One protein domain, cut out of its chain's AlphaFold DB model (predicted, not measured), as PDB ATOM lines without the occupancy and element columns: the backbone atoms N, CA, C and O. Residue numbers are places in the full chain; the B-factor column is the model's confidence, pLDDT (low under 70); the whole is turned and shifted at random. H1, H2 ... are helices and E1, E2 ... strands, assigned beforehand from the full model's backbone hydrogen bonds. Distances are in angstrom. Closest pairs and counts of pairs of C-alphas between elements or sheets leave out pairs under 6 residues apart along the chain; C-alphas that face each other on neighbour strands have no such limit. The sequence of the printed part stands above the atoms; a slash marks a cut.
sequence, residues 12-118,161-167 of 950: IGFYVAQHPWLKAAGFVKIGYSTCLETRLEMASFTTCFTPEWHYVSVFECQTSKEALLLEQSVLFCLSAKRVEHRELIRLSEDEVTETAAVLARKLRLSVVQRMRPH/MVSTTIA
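What this domain is: This is residues 12 to 118 and 161 to 167 of the 950 residues of the protein "Probable helicase A859L" of Leishmania infantum (UniProt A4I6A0). A strongly twisted sheet of four strands has two long helices, H3 and H4, packed over one face, and the short helix H5 packs on H3 on the side away from the sheet. The short helix H1 sits at one end of the sheet, and H2 lies off the sheet in the loop between E2 and E3. The printed part has 114 residues, with five named helices and four named strands in the order E1 H1 E2 H2 E3 H3 H4 E4 H5. The sheet runs E2 E1 E3 E4, all antiparallel, and the class is mixed, helices and strands. The whole is compact, with a radius of gyration of the C-alphas of 13.1 A and spans of 36 by 31 by 26 A.

Where its parts are: E1, residues 13 to 18, begins with C-alpha 13 at (26.064, -24.666, 4.594) and is 15.9 A long. H1 is residues 20 to 24, and E2, residues 28 to 33, is 16.1 A long. H2 is residues 43 to 46. E3, residues 54 to 61, is 18.9 A long and bends by 68 degrees at residue 57. H3, residues 64 to 77, is 20.0 A long. H4, residues 93 to 106, is 20.1 A long and begins with C-alpha 93 at (32.174, -10.469, -2.311). E4 is residues 111 to 114. H5, residues 161 to 167, ends with C-alpha 167 at (31.754, -35.206, -12.097).

How they stand to each other: E2 and E1 are antiparallel, with N 15 and O 31 at 2.8 A. E1 and E3 are antiparallel, with N 16 and O 57 at 2.8 A. E3 and E4 are antiparallel, with N 60 and O 112 at 2.9 A. E2, H2 and E3 form a split strand-helix-strand unit, two strands running the same way with E1 between them; its crossover is right-handed. H3 and H4 lie on the same face, in two layers with the sheet. H3 is over E2 and E1 at a height over the sheet of 8.5 A; the C-alphas of Gly 13 and Ala 67, its closest to E1, are 4.9 A apart. H4 is over E1 and E3 at a height over the sheet of 9.3 A. H3 touches H4 with residues 70 to 74 alone, opposite ways at a steep tilt of 64 degrees; their closest C-alphas, Val 74 and Ala 100, are 6.1 A apart. H3 touches H5 with residues 68 to 73 alone, about perpendicular at 76 degrees; the closest C-alphas, Leu 69 and Thr 165, are 6.1 A apart. H1 only grazes the sheet, with its residues 20 to 23. H2 is not on the sheet. In H1, H3, H4 and H5 every O i to N i+4 pair is within hydrogen-bond range; H2 is too short for one.

The domain as a whole: The C-alphas of Thr 50 and Ala 167, the two farthest apart, are 37.0 A apart. Residues 119 to 160 are not printed; C-alphas 118 and 161 are 31.1 A apart across the cut. The link from H3 to H4, 15 residues, is long; its residues 88 to 89 pair antiparallel with residues 28 to 29 of E2. The mean pLDDT of the printed part is 83.2, and residues 21, 24, 43 to 52, 116 to 118 and 161 to 163 are under 70.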
ATOM      1  N   ILE A  12      24.163 -26.320   8.619       87.36
ATOM      2  CA  ILE A  12      25.089 -26.799   7.592       87.36
ATOM      3  C   ILE A  12      24.998 -25.849   6.400       87.36
ATOM      4  O   ILE A  12      23.904 -25.455   6.001       87.36
ATOM      5  N   GLY A  13      26.125 -25.481   5.798       91.94
ATOM      6  CA  GLY A  13      26.064 -24.666   4.594       91.94
ATOM      7  C   GLY A  13      27.401 -24.255   4.011       91.94
ATOM      8  O   GLY A  13      28.464 -24.442   4.608       91.94
ATOM      9  N   PHE A  14      27.312 -23.679   2.819       95.29
ATOM     10  CA  PHE A  14      28.400 -22.973   2.158       95.29
ATOM     11  C   PHE A  14      28.444 -21.531   2.665       95.29
ATOM     12  O   PHE A  14      27.409 -20.912   2.910       95.29
ATOM     13  N   TYR A  15      29.637 -20.978   2.835       94.54
ATOM     14  CA  TYR A  15      29.828 -19.617   3.292       94.54
ATOM     15  C   TYR A  15      30.803 -18.852   2.409       94.54
ATOM     16  O   TYR A  15      31.829 -19.365   1.962       94.54
ATOM     17  N   VAL A  16      30.497 -17.570   2.266       95.30
ATOM     18  CA  VAL A  16      31.396 -16.520   1.817       95.30
ATOM     19  C   VAL A  16      31.768 -15.731   3.066       95.30
ATOM     20  O   VAL A  16      30.919 -15.095   3.695       95.30
ATOM     21  N   ALA A  17      33.024 -15.827   3.481       91.61
ATOM     22  CA  ALA A  17      33.550 -15.149   4.652       91.61
ATOM     23  C   ALA A  17      34.575 -14.104   4.235       91.61
ATOM     24  O   ALA A  17      35.349 -14.282   3.291       91.61
ATOM     25  N   GLN A  18      34.596 -13.026   5.001       87.80
ATOM     26  CA  GLN A  18      35.507 -11.932   4.778       87.80
ATOM     27  C   GLN A  18      36.189 -11.543   6.075       87.80
ATOM     28  O   GLN A  18      35.715 -11.776   7.191       87.80
ATOM     29  N   HIS A  19      37.360 -10.967   5.889       83.03
ATOM     30  CA  HIS A  19      38.150 -10.370   6.939       83.03
ATOM     31  C   HIS A  19      38.657  -9.023   6.412       83.03
ATOM     32  O   HIS A  19      39.004  -8.960   5.231       83.03
ATOM     33  N   PRO A  20      38.768  -7.957   7.227       73.91
ATOM     34  CA  PRO A  20      39.262  -6.656   6.760       73.91
ATOM     35  C   PRO A  20      40.581  -6.748   5.973       73.91
ATOM     36  O   PRO A  20      40.724  -6.160   4.906       73.91
ATOM     37  N   TRP A  21      41.512  -7.572   6.463       65.83
ATOM     38  CA  TRP A  21      42.741  -7.958   5.757       65.83
ATOM     39  C   TRP A  21      42.509  -8.606   4.381       65.83
ATOM     40  O   TRP A  21      43.170  -8.239   3.414       65.83
ATOM     41  N   LEU A  22      41.598  -9.577   4.297       79.16
ATOM     42  CA  LEU A  22      41.352 -10.341   3.076       79.16
ATOM     43  C   LEU A  22      40.683  -9.456   2.011       79.16
ATOM     44  O   LEU A  22      41.122  -9.444   0.861       79.16
ATOM     45  N   LYS A  23      39.747  -8.602   2.445       77.98
ATOM     46  CA  LYS A  23      39.132  -7.546   1.631       77.98
ATOM     47  C   LYS A  23      40.175  -6.566   1.097       77.98
ATOM     48  O   LYS A  23      40.184  -6.269  -0.092       77.98
ATOM     49  N   ALA A  24      41.095  -6.107   1.949       67.21
ATOM     50  CA  ALA A  24      42.180  -5.208   1.545       67.21
ATOM     51  C   ALA A  24      43.162  -5.849   0.549       67.21
ATOM     52  O   ALA A  24      43.782  -5.146  -0.249       67.21
ATOM     53  N   ALA A  25      43.308  -7.174   0.588       72.96
ATOM     54  CA  ALA A  25      44.123  -7.929  -0.351       72.96
ATOM     55  C   ALA A  25      43.378  -8.289  -1.657       72.96
ATOM     56  O   ALA A  25      43.999  -8.858  -2.550       72.96
ATOM     57  N   GLY A  26      42.088  -7.943  -1.789       80.58
ATOM     58  CA  GLY A  26      41.278  -8.247  -2.974       80.58
ATOM     59  C   GLY A  26      40.891  -9.722  -3.091       80.58
ATOM     60  O   GLY A  26      40.724 -10.227  -4.197       80.58
ATOM     61  N   PHE A  27      40.801 -10.427  -1.961       89.30
ATOM     62  CA  PHE A  27      40.400 -11.828  -1.915       89.30
ATOM     63  C   PHE A  27      39.101 -12.005  -1.128       89.30
ATOM     64  O   PHE A  27      38.739 -11.198  -0.269       89.30
ATOM     65  N   VAL A  28      38.435 -13.122  -1.390       92.22
ATOM     66  CA  VAL A  28      37.266 -13.601  -0.652       92.22
ATOM     67  C   VAL A  28      37.509 -15.053  -0.262       92.22
ATOM     68  O   VAL A  28      37.978 -15.847  -1.081       92.22
ATOM     69  N   LYS A  29      37.219 -15.411   0.994       93.54
ATOM     70  CA  LYS A  29      37.359 -16.780   1.499       93.54
ATOM     71  C   LYS A  29      36.021 -17.467   1.372       93.54
ATOM     72  O   LYS A  29      35.026 -16.996   1.912       93.54
ATOM     73  N   ILE A  30      36.023 -18.617   0.722       95.08
ATOM     74  CA  ILE A  30      34.857 -19.484   0.685       95.08
ATOM     75  C   ILE A  30      35.130 -20.780   1.440       95.08
ATOM     76  O   ILE A  30      36.275 -21.122   1.771       95.08
ATOM     77  N   GLY A  31      34.061 -21.479   1.773       92.72
ATOM     78  CA  GLY A  31      34.144 -22.856   2.215       92.72
ATOM     79  C   GLY A  31      32.790 -23.410   2.609       92.72
ATOM     80  O   GLY A  31      31.803 -22.679   2.614       92.72
ATOM     81  N   TYR A  32      32.737 -24.681   2.986       92.18
ATOM     82  CA  TYR A  32      31.564 -25.245   3.653       92.18
ATOM     83  C   TYR A  32      31.826 -25.520   5.138       92.18
ATOM     84  O   TYR A  32      32.968 -25.612   5.598       92.18
ATOM     85  N   SER A  33      30.753 -25.602   5.920       88.75
ATOM     86  CA  SER A  33      30.798 -25.999   7.324       88.75
ATOM     87  C   SER A  33      29.588 -26.855   7.675       88.75
ATOM     88  O   SER A  33      28.482 -26.596   7.208       88.75
ATOM     89  N   THR A  34      29.787 -27.843   8.546       85.13
ATOM     90  CA  THR A  34      28.704 -28.587   9.209       85.13
ATOM     91  C   THR A  34      28.127 -27.839  10.417       85.13
ATOM     92  O   THR A  34      27.123 -28.260  10.983       85.13
ATOM     93  N   CYS A  35      28.761 -26.733  10.819       83.35
ATOM     94  CA  CYS A  35      28.342 -25.866  11.917       83.35
ATOM     95  C   CYS A  35      28.792 -24.428  11.617       83.35
ATOM     96  O   CYS A  35      29.930 -24.038  11.900       83.35
ATOM     97  N   LEU A  36      27.947 -23.645  10.946       84.45
ATOM     98  CA  LEU A  36      28.232 -22.246  10.595       84.45
ATOM     99  C   LEU A  36      28.316 -21.339  11.837       84.45
ATOM    100  O   LEU A  36      28.988 -20.312  11.826       84.45
ATOM    101  N   GLU A  37      27.701 -21.737  12.945       79.89
ATOM    102  CA  GLU A  37      27.674 -20.997  14.205       79.89
ATOM    103  C   GLU A  37      29.075 -20.799  14.798       79.89
ATOM    104  O   GLU A  37      29.392 -19.732  15.319       79.89
ATOM    105  N   THR A  38      29.920 -21.829  14.717       80.60
ATOM    106  CA  THR A  38      31.227 -21.880  15.392       80.60
ATOM    107  C   THR A  38      32.406 -21.841  14.425       80.60
ATOM    108  O   THR A  38      33.552 -21.710  14.856       80.60
ATOM    109  N   ARG A  39      32.166 -21.932  13.111       82.99
ATOM    110  CA  ARG A  39      33.227 -22.097  12.107       82.99
ATOM    111  C   ARG A  39      34.280 -20.994  12.160       82.99
ATOM    112  O   ARG A  39      35.467 -21.310  12.185       82.99
ATOM    113  N   LEU A  40      33.869 -19.726  12.216       80.91
ATOM    114  CA  LEU A  40      34.796 -18.582  12.287       80.91
ATOM    115  C   LEU A  40      35.504 -18.460  13.652       80.91
ATOM    116  O   LEU A  40      36.443 -17.679  13.791       80.91
ATOM    117  N   GLU A  41      35.092 -19.246  14.653       72.41
ATOM    118  CA  GLU A  41      35.725 -19.318  15.975       72.41
ATOM    119  C   GLU A  41      36.749 -20.460  16.087       72.41
ATOM    120  O   GLU A  41      37.512 -20.519  17.055       72.41
ATOM    121  N   MET A  42      36.802 -21.359  15.100       70.47
ATOM    122  CA  MET A  42      37.737 -22.482  15.094       70.47
ATOM    123  C   MET A  42      39.194 -22.011  15.038       70.47
ATOM    124  O   MET A  42      39.513 -20.923  14.546       70.47
ATOM    125  N   ALA A  43      40.105 -22.866  15.512       60.62
ATOM    126  CA  ALA A  43      41.543 -22.597  15.520       60.62
ATOM    127  C   ALA A  43      42.050 -22.127  14.146       60.62
ATOM    128  O   ALA A  43      42.747 -21.126  14.085       60.62
ATOM    129  N   SER A  44      41.595 -22.738  13.046       60.80
ATOM    130  CA  SER A  44      41.978 -22.356  11.677       60.80
ATOM    131  C   SER A  44      41.735 -20.879  11.327       60.80
ATOM    132  O   SER A  44      42.443 -20.330  10.488       60.80
ATOM    133  N   PHE A  45      40.756 -20.226  11.961       61.68
ATOM    134  CA  PHE A  45      40.475 -18.797  11.790       61.68
ATOM    135  C   PHE A  45      41.112 -17.932  12.887       61.68
ATOM    136  O   PHE A  45      41.440 -16.776  12.639       61.68
ATOM    137  N   THR A  46      41.323 -18.477  14.089       55.81
ATOM    138  CA  THR A  46      41.749 -17.711  15.277       55.81
ATOM    139  C   THR A  46      43.238 -17.815  15.622       55.81
ATOM    140  O   THR A  46      43.740 -16.971  16.368       55.81
ATOM    141  N   THR A  47      43.969 -18.818  15.122       48.68
ATOM    142  CA  THR A  47      45.411 -18.979  15.391       48.68
ATOM    143  C   THR A  47      46.269 -18.044  14.550       48.68
ATOM    144  O   THR A  47      47.282 -17.562  15.054       48.68
ATOM    145  N   CYS A  48      45.851 -17.761  13.312       44.82
ATOM    146  CA  CYS A  48      46.647 -17.012  12.334       44.82
ATOM    147  C   CYS A  48      46.084 -15.614  12.007       44.82
ATOM    148  O   CYS A  48      46.799 -14.798  11.433       44.82
ATOM    149  N   PHE A  49      44.837 -15.308  12.386       50.59
ATOM    150  CA  PHE A  49      44.156 -14.057  12.019       50.59
ATOM    151  C   PHE A  49      43.493 -13.374  13.226       50.59
ATOM    152  O   PHE A  49      43.305 -13.981  14.285       50.59
ATOM    153  N   THR A  50      43.173 -12.081  13.097       56.83
ATOM    154  CA  THR A  50      42.454 -11.333  14.137       56.83
ATOM    155  C   THR A  50      41.005 -11.844  14.252       56.83
ATOM    156  O   THR A  50      40.476 -12.452  13.322       56.83
ATOM    157  N   PRO A  51      40.325 -11.661  15.403       56.51
ATOM    158  CA  PRO A  51      38.962 -12.167  15.629       56.51
ATOM    159  C   PRO A  51      37.867 -11.406  14.841       56.51
ATOM    160  O   PRO A  51      36.734 -11.316  15.303       56.51
ATOM    161  N   GLU A  52      38.205 -10.818  13.692       69.77
ATOM    162  CA  GLU A  52      37.366  -9.920  12.878       69.77
ATOM    163  C   GLU A  52      36.714 -10.623  11.681       69.77
ATOM    164  O   GLU A  52      36.080  -9.974  10.851       69.77
ATOM    165  N   TRP A  53      36.865 -11.943  11.579       80.93
ATOM    166  CA  TRP A  53      36.158 -12.737  10.584       80.93
ATOM    167  C   TRP A  53      34.649 -12.545  10.709       80.93
ATOM    168  O   TRP A  53      34.080 -12.676  11.794       80.93
ATOM    169  N   HIS A  54      33.994 -12.286   9.583       85.63
ATOM    170  CA  HIS A  54      32.544 -12.254   9.500       85.63
ATOM    171  C   HIS A  54      32.061 -12.943   8.228       85.63
ATOM    172  O   HIS A  54      32.771 -13.037   7.225       85.63
ATOM    173  N   TYR A  55      30.819 -13.408   8.267       90.15
ATOM    174  CA  TYR A  55      30.130 -13.848   7.065       90.15
ATOM    175  C   TYR A  55      29.734 -12.645   6.213       90.15
ATOM    176  O   TYR A  55      29.318 -11.613   6.745       90.15
ATOM    177  N   VAL A  56      29.895 -12.780   4.902       89.07
ATOM    178  CA  VAL A  56      29.318 -11.882   3.892       89.07
ATOM    179  C   VAL A  56      28.013 -12.470   3.378       89.07
ATOM    180  O   VAL A  56      27.004 -11.778   3.301       89.07
ATOM    181  N   SER A  57      28.024 -13.766   3.068       92.06
ATOM    182  CA  SER A  57      26.839 -14.508   2.659       92.06
ATOM    183  C   SER A  57      26.962 -15.960   3.094       92.06
ATOM    184  O   SER A  57      28.063 -16.511   3.172       92.06
ATOM    185  N   VAL A  58      25.836 -16.582   3.405       93.65
ATOM    186  CA  VAL A  58      25.742 -17.976   3.832       93.65
ATOM    187  C   VAL A  58      24.614 -18.636   3.056       93.65
ATOM    188  O   VAL A  58      23.527 -18.080   2.953       93.65
ATOM    189  N   PHE A  59      24.871 -19.821   2.520       93.65
ATOM    190  CA  PHE A  59      23.908 -20.664   1.827       93.65
ATOM    191  C   PHE A  59      23.643 -21.877   2.715       93.65
ATOM    192  O   PHE A  59      24.412 -22.843   2.713       93.65
ATOM    193  N   GLU A  60      22.588 -21.800   3.525       91.06
ATOM    194  CA  GLU A  60      22.167 -22.887   4.411       91.06
ATOM    195  C   GLU A  60      21.664 -24.050   3.544       91.06
ATOM    196  O   GLU A  60      20.754 -23.864   2.739       91.06
ATOM    197  N   CYS A  61      22.282 -25.224   3.670       88.24
ATOM    198  CA  CYS A  61      21.993 -26.425   2.880       88.24
ATOM    199  C   CYS A  61      21.339 -27.495   3.768       88.24
ATOM    200  O   CYS A  61      21.585 -27.530   4.976       88.24
ATOM    201  N   GLN A  62      20.559 -28.415   3.189       81.41
ATOM    202  CA  GLN A  62      19.957 -29.505   3.970       81.41
ATOM    203  C   GLN A  62      20.997 -30.549   4.386       81.41
ATOM    204  O   GLN A  62      20.873 -31.171   5.442       81.41
ATOM    205  N   THR A  63      22.027 -30.753   3.558       84.57
ATOM    206  CA  THR A  63      23.068 -31.757   3.803       84.57
ATOM    207  C   THR A  63      24.479 -31.204   3.609       84.57
ATOM    208  O   THR A  63      24.714 -30.258   2.856       84.57
ATOM    209  N   SER A  64      25.462 -31.842   4.252       85.96
ATOM    210  CA  SER A  64      26.882 -31.520   4.049       85.96
ATOM    211  C   SER A  64      27.350 -31.822   2.625       85.96
ATOM    212  O   SER A  64      28.231 -31.133   2.121       85.96
ATOM    213  N   LYS A  65      26.732 -32.806   1.954       83.68
ATOM    214  CA  LYS A  65      27.016 -33.143   0.551       83.68
ATOM    215  C   LYS A  65      26.630 -32.010  -0.399       83.68
ATOM    216  O   LYS A  65      27.411 -31.697  -1.287       83.68
ATOM    217  N   GLU A  66      25.475 -31.376  -0.197       89.95
ATOM    218  CA  GLU A  66      25.065 -30.203  -0.984       89.95
ATOM    219  C   GLU A  66      25.996 -29.007  -0.746       89.95
ATOM    220  O   GLU A  66      26.400 -28.343  -1.698       89.95
ATOM    221  N   ALA A  67      26.381 -28.763   0.511       91.83
ATOM    222  CA  ALA A  67      27.281 -27.667   0.864       91.83
ATOM    223  C   ALA A  67      28.682 -27.846   0.251       91.83
ATOM    224  O   ALA A  67      29.251 -26.896  -0.290       91.83
ATOM    225  N   LEU A  68      29.214 -29.073   0.287       92.67
ATOM    226  CA  LEU A  68      30.463 -29.442  -0.376       92.67
ATOM    227  C   LEU A  68      30.338 -29.336  -1.905       92.67
ATOM    228  O   LEU A  68      31.219 -28.775  -2.548       92.67
ATOM    229  N   LEU A  69      29.245 -29.829  -2.496       92.99
ATOM    230  CA  LEU A  69      28.998 -29.720  -3.935       92.99
ATOM    231  C   LEU A  69      28.980 -28.254  -4.389       92.99
ATOM    232  O   LEU A  69      29.594 -27.930  -5.406       92.99
ATOM    233  N   LEU A  70      28.343 -27.361  -3.625       95.71
ATOM    234  CA  LEU A  70      28.325 -25.930  -3.922       95.71
ATOM    235  C   LEU A  70      29.723 -25.303  -3.813       95.71
ATOM    236  O   LEU A  70      30.137 -24.602  -4.733       95.71
ATOM    237  N   GLU A  71      30.478 -25.598  -2.748       95.81
ATOM    238  CA  GLU A  71      31.869 -25.143  -2.601       95.81
ATOM    239  C   GLU A  71      32.727 -25.562  -3.803       95.81
ATOM    240  O   GLU A  71      33.365 -24.717  -4.435       95.81
ATOM    241  N   GLN A  72      32.716 -26.851  -4.151       93.84
ATOM    242  CA  GLN A  72      33.541 -27.382  -5.238       93.84
ATOM    243  C   GLN A  72      33.111 -26.844  -6.607       93.84
ATOM    244  O   GLN A  72      33.962 -26.562  -7.449       93.84
ATOM    245  N   SER A  73      31.813 -26.617  -6.811       95.10
ATOM    246  CA  SER A  73      31.287 -26.001  -8.034       95.10
ATOM    247  C   SER A  73      31.740 -24.546  -8.186       95.10
ATOM    248  O   SER A  73      32.183 -24.155  -9.263       95.10
ATOM    249  N   VAL A  74      31.710 -23.753  -7.107       95.68
ATOM    250  CA  VAL A  74      32.208 -22.364  -7.116       95.68
ATOM    251  C   VAL A  74      33.710 -22.337  -7.402       95.68
ATOM    252  O   VAL A  74      34.163 -21.574  -8.253       95.68
ATOM    253  N   LEU A  75      34.488 -23.201  -6.742       94.30
ATOM    254  CA  LEU A  75      35.933 -23.308  -6.967       94.30
ATOM    255  C   LEU A  75      36.282 -23.742  -8.399       94.30
ATOM    256  O   LEU A  75      37.327 -23.338  -8.913       94.30
ATOM    257  N   PHE A  76      35.437 -24.562  -9.029       92.23
ATOM    258  CA  PHE A  76      35.604 -25.020 -10.405       92.23
ATOM    259  C   PHE A  76      35.273 -23.929 -11.434       92.23
ATOM    260  O   PHE A  76      36.080 -23.663 -12.331       92.23
ATOM    261  N   CYS A  77      34.117 -23.269 -11.304       92.47
ATOM    262  CA  CYS A  77      33.703 -22.213 -12.231       92.47
ATOM    263  C   CYS A  77      34.610 -20.981 -12.128       92.47
ATOM    264  O   CYS A  77      34.963 -20.395 -13.145       92.47
ATOM    265  N   LEU A  78      35.074 -20.643 -10.919       93.41
ATOM    266  CA  LEU A  78      35.970 -19.509 -10.675       93.41
ATOM    267  C   LEU A  78      37.457 -19.897 -10.700       93.41
ATOM    268  O   LEU A  78      38.285 -19.161 -10.164       93.41
ATOM    269  N   SER A  79      37.825 -21.026 -11.321       89.85
ATOM    270  CA  SER A  79      39.202 -21.546 -11.293       89.85
ATOM    271  C   SER A  79      40.243 -20.538 -11.797       89.85
ATOM    272  O   SER A  79      41.326 -20.464 -11.232       89.85
ATOM    273  N   ALA A  80      39.904 -19.717 -12.798       87.06
ATOM    274  CA  ALA A  80      40.795 -18.690 -13.350       87.06
ATOM    275  C   ALA A  80      41.070 -17.518 -12.384       87.06
ATOM    276  O   ALA A  80      42.064 -16.810 -12.516       87.06
ATOM    277  N   LYS A  81      40.182 -17.287 -11.408       91.33
ATOM    278  CA  LYS A  81      40.328 -16.249 -10.370       91.33
ATOM    279  C   LYS A  81      40.659 -16.843  -8.998       91.33
ATOM    280  O   LYS A  81      40.865 -16.104  -8.035       91.33
ATOM    281  N   ARG A  82      40.699 -18.169  -8.886       90.36
ATOM    282  CA  ARG A  82      41.002 -18.902  -7.662       90.36
ATOM    283  C   ARG A  82      42.505 -18.862  -7.389       90.36
ATOM    284  O   ARG A  82      43.318 -19.032  -8.287       90.36
ATOM    285  N   VAL A  83      42.883 -18.683  -6.127       78.08
ATOM    286  CA  VAL A  83      44.254 -18.966  -5.687       78.08
ATOM    287  C   VAL A  83      44.447 -20.473  -5.704       78.08
ATOM    288  O   VAL A  83      43.725 -21.186  -5.006       78.08
ATOM    289  N   GLU A  84      45.414 -20.932  -6.490       76.63
ATOM    290  CA  GLU A  84      45.707 -22.345  -6.703       76.63
ATOM    291  C   GLU A  84      45.677 -23.149  -5.388       76.63
ATOM    292  O   GLU A  84      46.221 -22.736  -4.357       76.63
ATOM    293  N   HIS A  85      44.951 -24.271  -5.407       77.02
ATOM    294  CA  HIS A  85      44.748 -25.175  -4.267       77.02
ATOM    295  C   HIS A  85      44.201 -24.553  -2.966       77.02
ATOM    296  O   HIS A  85      44.219 -25.202  -1.923       77.02
ATOM    297  N   ARG A  86      43.666 -23.327  -2.989       84.33
ATOM    298  CA  ARG A  86      43.055 -22.668  -1.821       84.33
ATOM    299  C   ARG A  86      41.609 -22.302  -2.098       84.33
ATOM    300  O   ARG A  86      41.208 -22.140  -3.247       84.33
ATOM    301  N   GLU A  87      40.816 -22.118  -1.053       91.02
ATOM    302  CA  GLU A  87      39.440 -21.626  -1.178       91.02
ATOM    303  C   GLU A  87      39.401 -20.091  -1.085       91.02
ATOM    304  O   GLU A  87      38.629 -19.503  -0.329       91.02
ATOM    305  N   LEU A  88      40.303 -19.440  -1.824       91.13
ATOM    306  CA  LEU A  88      40.406 -17.988  -1.944       91.13
ATOM    307  C   LEU A  88      40.153 -17.581  -3.394       91.13
ATOM    308  O   LEU A  88      40.797 -18.118  -4.293       91.13
ATOM    309  N   ILE A  89      39.269 -16.612  -3.612       93.63
ATOM    310  CA  ILE A  89      38.909 -16.101  -4.941       93.63
ATOM    311  C   ILE A  89      39.295 -14.620  -5.051       93.63
ATOM    312  O   ILE A  89      39.014 -13.851  -4.134       93.63
ATOM    313  N   ARG A  90      39.931 -14.219  -6.161       90.87
ATOM    314  CA  ARG A  90      40.269 -12.826  -6.523       90.87
ATOM    315  C   ARG A  90      39.102 -12.124  -7.225       90.87
ATOM    316  O   ARG A  90      39.218 -11.755  -8.390       90.87
ATOM    317  N   LEU A  91      37.975 -11.999  -6.537       90.39
ATOM    318  CA  LEU A  91      36.779 -11.282  -6.996       90.39
ATOM    319  C   LEU A  91      36.152 -10.535  -5.817       90.39
ATOM    320  O   LEU A  91      36.539 -10.754  -4.665       90.39
ATOM    321  N   SER A  92      35.193  -9.654  -6.093       89.55
ATOM    322  CA  SER A  92      34.408  -9.014  -5.043       89.55
ATOM    323  C   SER A  92      33.492 -10.013  -4.327       89.55
ATOM    324  O   SER A  92      33.173 -11.096  -4.821       89.55
ATOM    325  N   GLU A  93      33.072  -9.645  -3.119       89.52
ATOM    326  CA  GLU A  93      32.174 -10.469  -2.311       89.52
ATOM    327  C   GLU A  93      30.790 -10.646  -2.954       89.52
ATOM    328  O   GLU A  93      30.200 -11.721  -2.822       89.52
ATOM    329  N   ASP A  94      30.331  -9.653  -3.716       89.68
ATOM    330  CA  ASP A  94      29.064  -9.689  -4.448       89.68
ATOM    331  C   ASP A  94      29.135 -10.646  -5.648       89.68
ATOM    332  O   ASP A  94      28.285 -11.525  -5.769       89.68
ATOM    333  N   GLU A  95      30.200 -10.586  -6.458       92.26
ATOM    334  CA  GLU A  95      30.391 -11.473  -7.622       92.26
ATOM    335  C   GLU A  95      30.479 -12.954  -7.225       92.26
ATOM    336  O   GLU A  95      29.879 -13.831  -7.857       92.26
ATOM    337  N   VAL A  96      31.218 -13.259  -6.150       94.94
ATOM    338  CA  VAL A  96      31.331 -14.633  -5.630       94.94
ATOM    339  C   VAL A  96      29.979 -15.117  -5.101       94.94
ATOM    340  O   VAL A  96      29.605 -16.273  -5.317       94.94
ATOM    341  N   THR A  97      29.233 -14.240  -4.428       93.84
ATOM    342  CA  THR A  97      27.910 -14.551  -3.876       93.84
ATOM    343  C   THR A  97      26.877 -14.779  -4.982       93.84
ATOM    344  O   THR A  97      26.119 -15.748  -4.918       93.84
ATOM    345  N   GLU A  98      26.869 -13.949  -6.022       92.90
ATOM    346  CA  GLU A  98      25.993 -14.100  -7.185       92.90
ATOM    347  C   GLU A  98      26.296 -15.394  -7.949       92.90
ATOM    348  O   GLU A  98      25.387 -16.172  -8.248       92.90
ATOM    349  N   THR A  99      27.582 -15.695  -8.158       93.74
ATOM    350  CA  THR A  99      28.029 -16.959  -8.759       93.74
ATOM    351  C   THR A  99      27.516 -18.166  -7.974       93.74
ATOM    352  O   THR A  99      26.958 -19.099  -8.556       93.74
ATOM    353  N   ALA A 100      27.657 -18.150  -6.645       95.85
ATOM    354  CA  ALA A 100      27.162 -19.221  -5.786       95.85
ATOM    355  C   ALA A 100      25.631 -19.374  -5.878       95.85
ATOM    356  O   ALA A 100      25.130 -20.497  -5.950       95.85
ATOM    357  N   ALA A 101      24.877 -18.273  -5.958       93.14
ATOM    358  CA  ALA A 101      23.422 -18.305  -6.116       93.14
ATOM    359  C   ALA A 101      22.972 -18.846  -7.487       93.14
ATOM    360  O   ALA A 101      21.982 -19.581  -7.576       93.14
ATOM    361  N   VAL A 102      23.687 -18.512  -8.566       93.02
ATOM    362  CA  VAL A 102      23.455 -19.082  -9.905       93.02
ATOM    363  C   VAL A 102      23.711 -20.587  -9.894       93.02
ATOM    364  O   VAL A 102      22.860 -21.354 -10.353       93.02
ATOM    365  N   LEU A 103      24.843 -21.016  -9.330       95.57
ATOM    366  CA  LEU A 103      25.215 -22.426  -9.247       95.57
ATOM    367  C   LEU A 103      24.226 -23.231  -8.409       95.57
ATOM    368  O   LEU A 103      23.783 -24.284  -8.858       95.57
ATOM    369  N   ALA A 104      23.800 -22.723  -7.253       93.49
ATOM    370  CA  ALA A 104      22.827 -23.417  -6.418       93.49
ATOM    371  C   ALA A 104      21.491 -23.661  -7.145       93.49
ATOM    372  O   ALA A 104      20.940 -24.758  -7.060       93.49
ATOM    373  N   ARG A 105      21.004 -22.689  -7.934       91.53
ATOM    374  CA  ARG A 105      19.804 -22.862  -8.775       91.53
ATOM    375  C   ARG A 105      20.024 -23.859  -9.911       91.53
ATOM    376  O   ARG A 105      19.175 -24.719 -10.135       91.53
ATOM    377  N   LYS A 106      21.146 -23.756 -10.631       91.88
ATOM    378  CA  LYS A 106      21.478 -24.641 -11.765       91.88
ATOM    379  C   LYS A 106      21.657 -26.096 -11.330       91.88
ATOM    380  O   LYS A 106      21.203 -26.994 -12.030       91.88
ATOM    381  N   LEU A 107      22.242 -26.311 -10.155       92.61
ATOM    382  CA  LEU A 107      22.417 -27.620  -9.525       92.61
ATOM    383  C   LEU A 107      21.163 -28.104  -8.774       92.61
ATOM    384  O   LEU A 107      21.176 -29.201  -8.227       92.61
ATOM    385  N   ARG A 108      20.081 -27.306  -8.751       89.25
ATOM    386  CA  ARG A 108      18.819 -27.585  -8.040       89.25
ATOM    387  C   ARG A 108      19.014 -27.899  -6.548       89.25
ATOM    388  O   ARG A 108      18.298 -28.728  -5.993       89.25
ATOM    389  N   LEU A 109      19.973 -27.239  -5.900       90.13
ATOM    390  CA  LEU A 109      20.243 -27.419  -4.473       90.13
ATOM    391  C   LEU A 109      19.164 -26.724  -3.639       90.13
ATOM    392  O   LEU A 109      18.799 -25.579  -3.916       90.13
ATOM    393  N   SER A 110      18.693 -27.385  -2.580       84.41
ATOM    394  CA  SER A 110      17.775 -26.767  -1.621       84.41
ATOM    395  C   SER A 110      18.549 -25.856  -0.667       84.41
ATOM    396  O   SER A 110      18.885 -26.265   0.445       84.41
ATOM    397  N   VAL A 111      18.806 -24.616  -1.085       89.50
ATOM    398  CA  VAL A 111      19.548 -23.640  -0.277       89.50
ATOM    399  C   VAL A 111      18.699 -22.452   0.160       89.50
ATOM    400  O   VAL A 111      17.887 -21.932  -0.604       89.50
ATOM    401  N   VAL A 112      18.940 -21.972   1.379       87.44
ATOM    402  CA  VAL A 112      18.449 -20.673   1.854       87.44
ATOM    403  C   VAL A 112      19.637 -19.726   1.960       87.44
ATOM    404  O   VAL A 112      20.508 -19.896   2.813       87.44
ATOM    405  N   GLN A 113      19.689 -18.723   1.086       89.59
ATOM    406  CA  GLN A 113      20.729 -17.700   1.135       89.59
ATOM    407  C   GLN A 113      20.406 -16.651   2.206       89.59
ATOM    408  O   GLN A 113      19.293 -16.128   2.272       89.59
ATOM    409  N   ARG A 114      21.398 -16.299   3.029       83.36
ATOM    410  CA  ARG A 114      21.314 -15.242   4.040       83.36
ATOM    411  C   ARG A 114      22.572 -14.377   4.039       83.36
ATOM    412  O   ARG A 114      23.681 -14.886   4.139       83.36
ATOM    413  N   MET A 115      22.395 -13.055   4.021       71.86
ATOM    414  CA  MET A 115      23.503 -12.083   4.130       71.86
ATOM    415  C   MET A 115      24.107 -12.018   5.541       71.86
ATOM    416  O   MET A 115      25.269 -11.675   5.730       71.86
ATOM    417  N   ARG A 116      23.323 -12.366   6.564       62.80
ATOM    418  CA  ARG A 116      23.806 -12.622   7.923       62.80
ATOM    419  C   ARG A 116      23.116 -13.878   8.429       62.80
ATOM    420  O   ARG A 116      21.887 -13.931   8.352       62.80
ATOM    421  N   PRO A 117      23.850 -14.875   8.942       60.91
ATOM    422  CA  PRO A 117      23.198 -16.041   9.503       60.91
ATOM    423  C   PRO A 117      22.348 -15.616  10.708       60.91
ATOM    424  O   PRO A 117      22.813 -14.892  11.593       60.91
ATOM    425  N   HIS A 118      21.080 -16.020  10.706       49.56
ATOM    426  CA  HIS A 118      20.140 -15.746  11.785       49.56
ATOM    427  C   HIS A 118      19.931 -17.029  12.587       49.56
ATOM    428  O   HIS A 118      19.138 -17.895  12.213       49.56
ATOM    429  N   MET A 161      38.594 -36.761  -4.489       46.73
ATOM    430  CA  MET A 161      37.265 -36.426  -3.952       46.73
ATOM    431  C   MET A 161      36.636 -35.220  -4.658       46.73
ATOM    432  O   MET A 161      35.423 -35.199  -4.878       46.73
ATOM    433  N   VAL A 162      37.447 -34.227  -5.043       52.72
ATOM    434  CA  VAL A 162      36.986 -33.066  -5.825       52.72
ATOM    435  C   VAL A 162      36.440 -33.527  -7.175       52.72
ATOM    436  O   VAL A 162      35.315 -33.174  -7.527       52.72
ATOM    437  N   SER A 163      37.191 -34.379  -7.886       58.78
ATOM    438  CA  SER A 163      36.770 -34.931  -9.179       58.78
ATOM    439  C   SER A 163      35.467 -35.730  -9.064       58.78
ATOM    440  O   SER A 163      34.558 -35.535  -9.865       58.78
ATOM    441  N   THR A 164      35.301 -36.548  -8.015       74.53
ATOM    442  CA  THR A 164      34.071 -37.347  -7.828       74.53
ATOM    443  C   THR A 164      32.844 -36.501  -7.494       74.53
ATOM    444  O   THR A 164      31.738 -36.846  -7.901       74.53
ATOM    445  N   THR A 165      33.021 -35.404  -6.751       79.01
ATOM    446  CA  THR A 165      31.899 -34.591  -6.252       79.01
ATOM    447  C   THR A 165      31.208 -33.821  -7.377       79.01
ATOM    448  O   THR A 165      29.981 -33.771  -7.415       79.01
ATOM    449  N   ILE A 166      31.980 -33.242  -8.308       86.56
ATOM    450  CA  ILE A 166      31.436 -32.431  -9.411       86.56
ATOM    451  C   ILE A 166      31.254 -33.206 -10.724       86.56
ATOM    452  O   ILE A 166      30.564 -32.708 -11.609       86.56
ATOM    453  N   ALA A 167      31.834 -34.408 -10.866       80.59
ATOM    454  CA  ALA A 167      31.754 -35.206 -12.097       80.59
ATOM    455  C   ALA A 167      30.322 -35.393 -12.643       80.59
ATOM    456  O   ALA A 167      30.137 -35.167 -13.838       80.59
TER     457      ALA A 167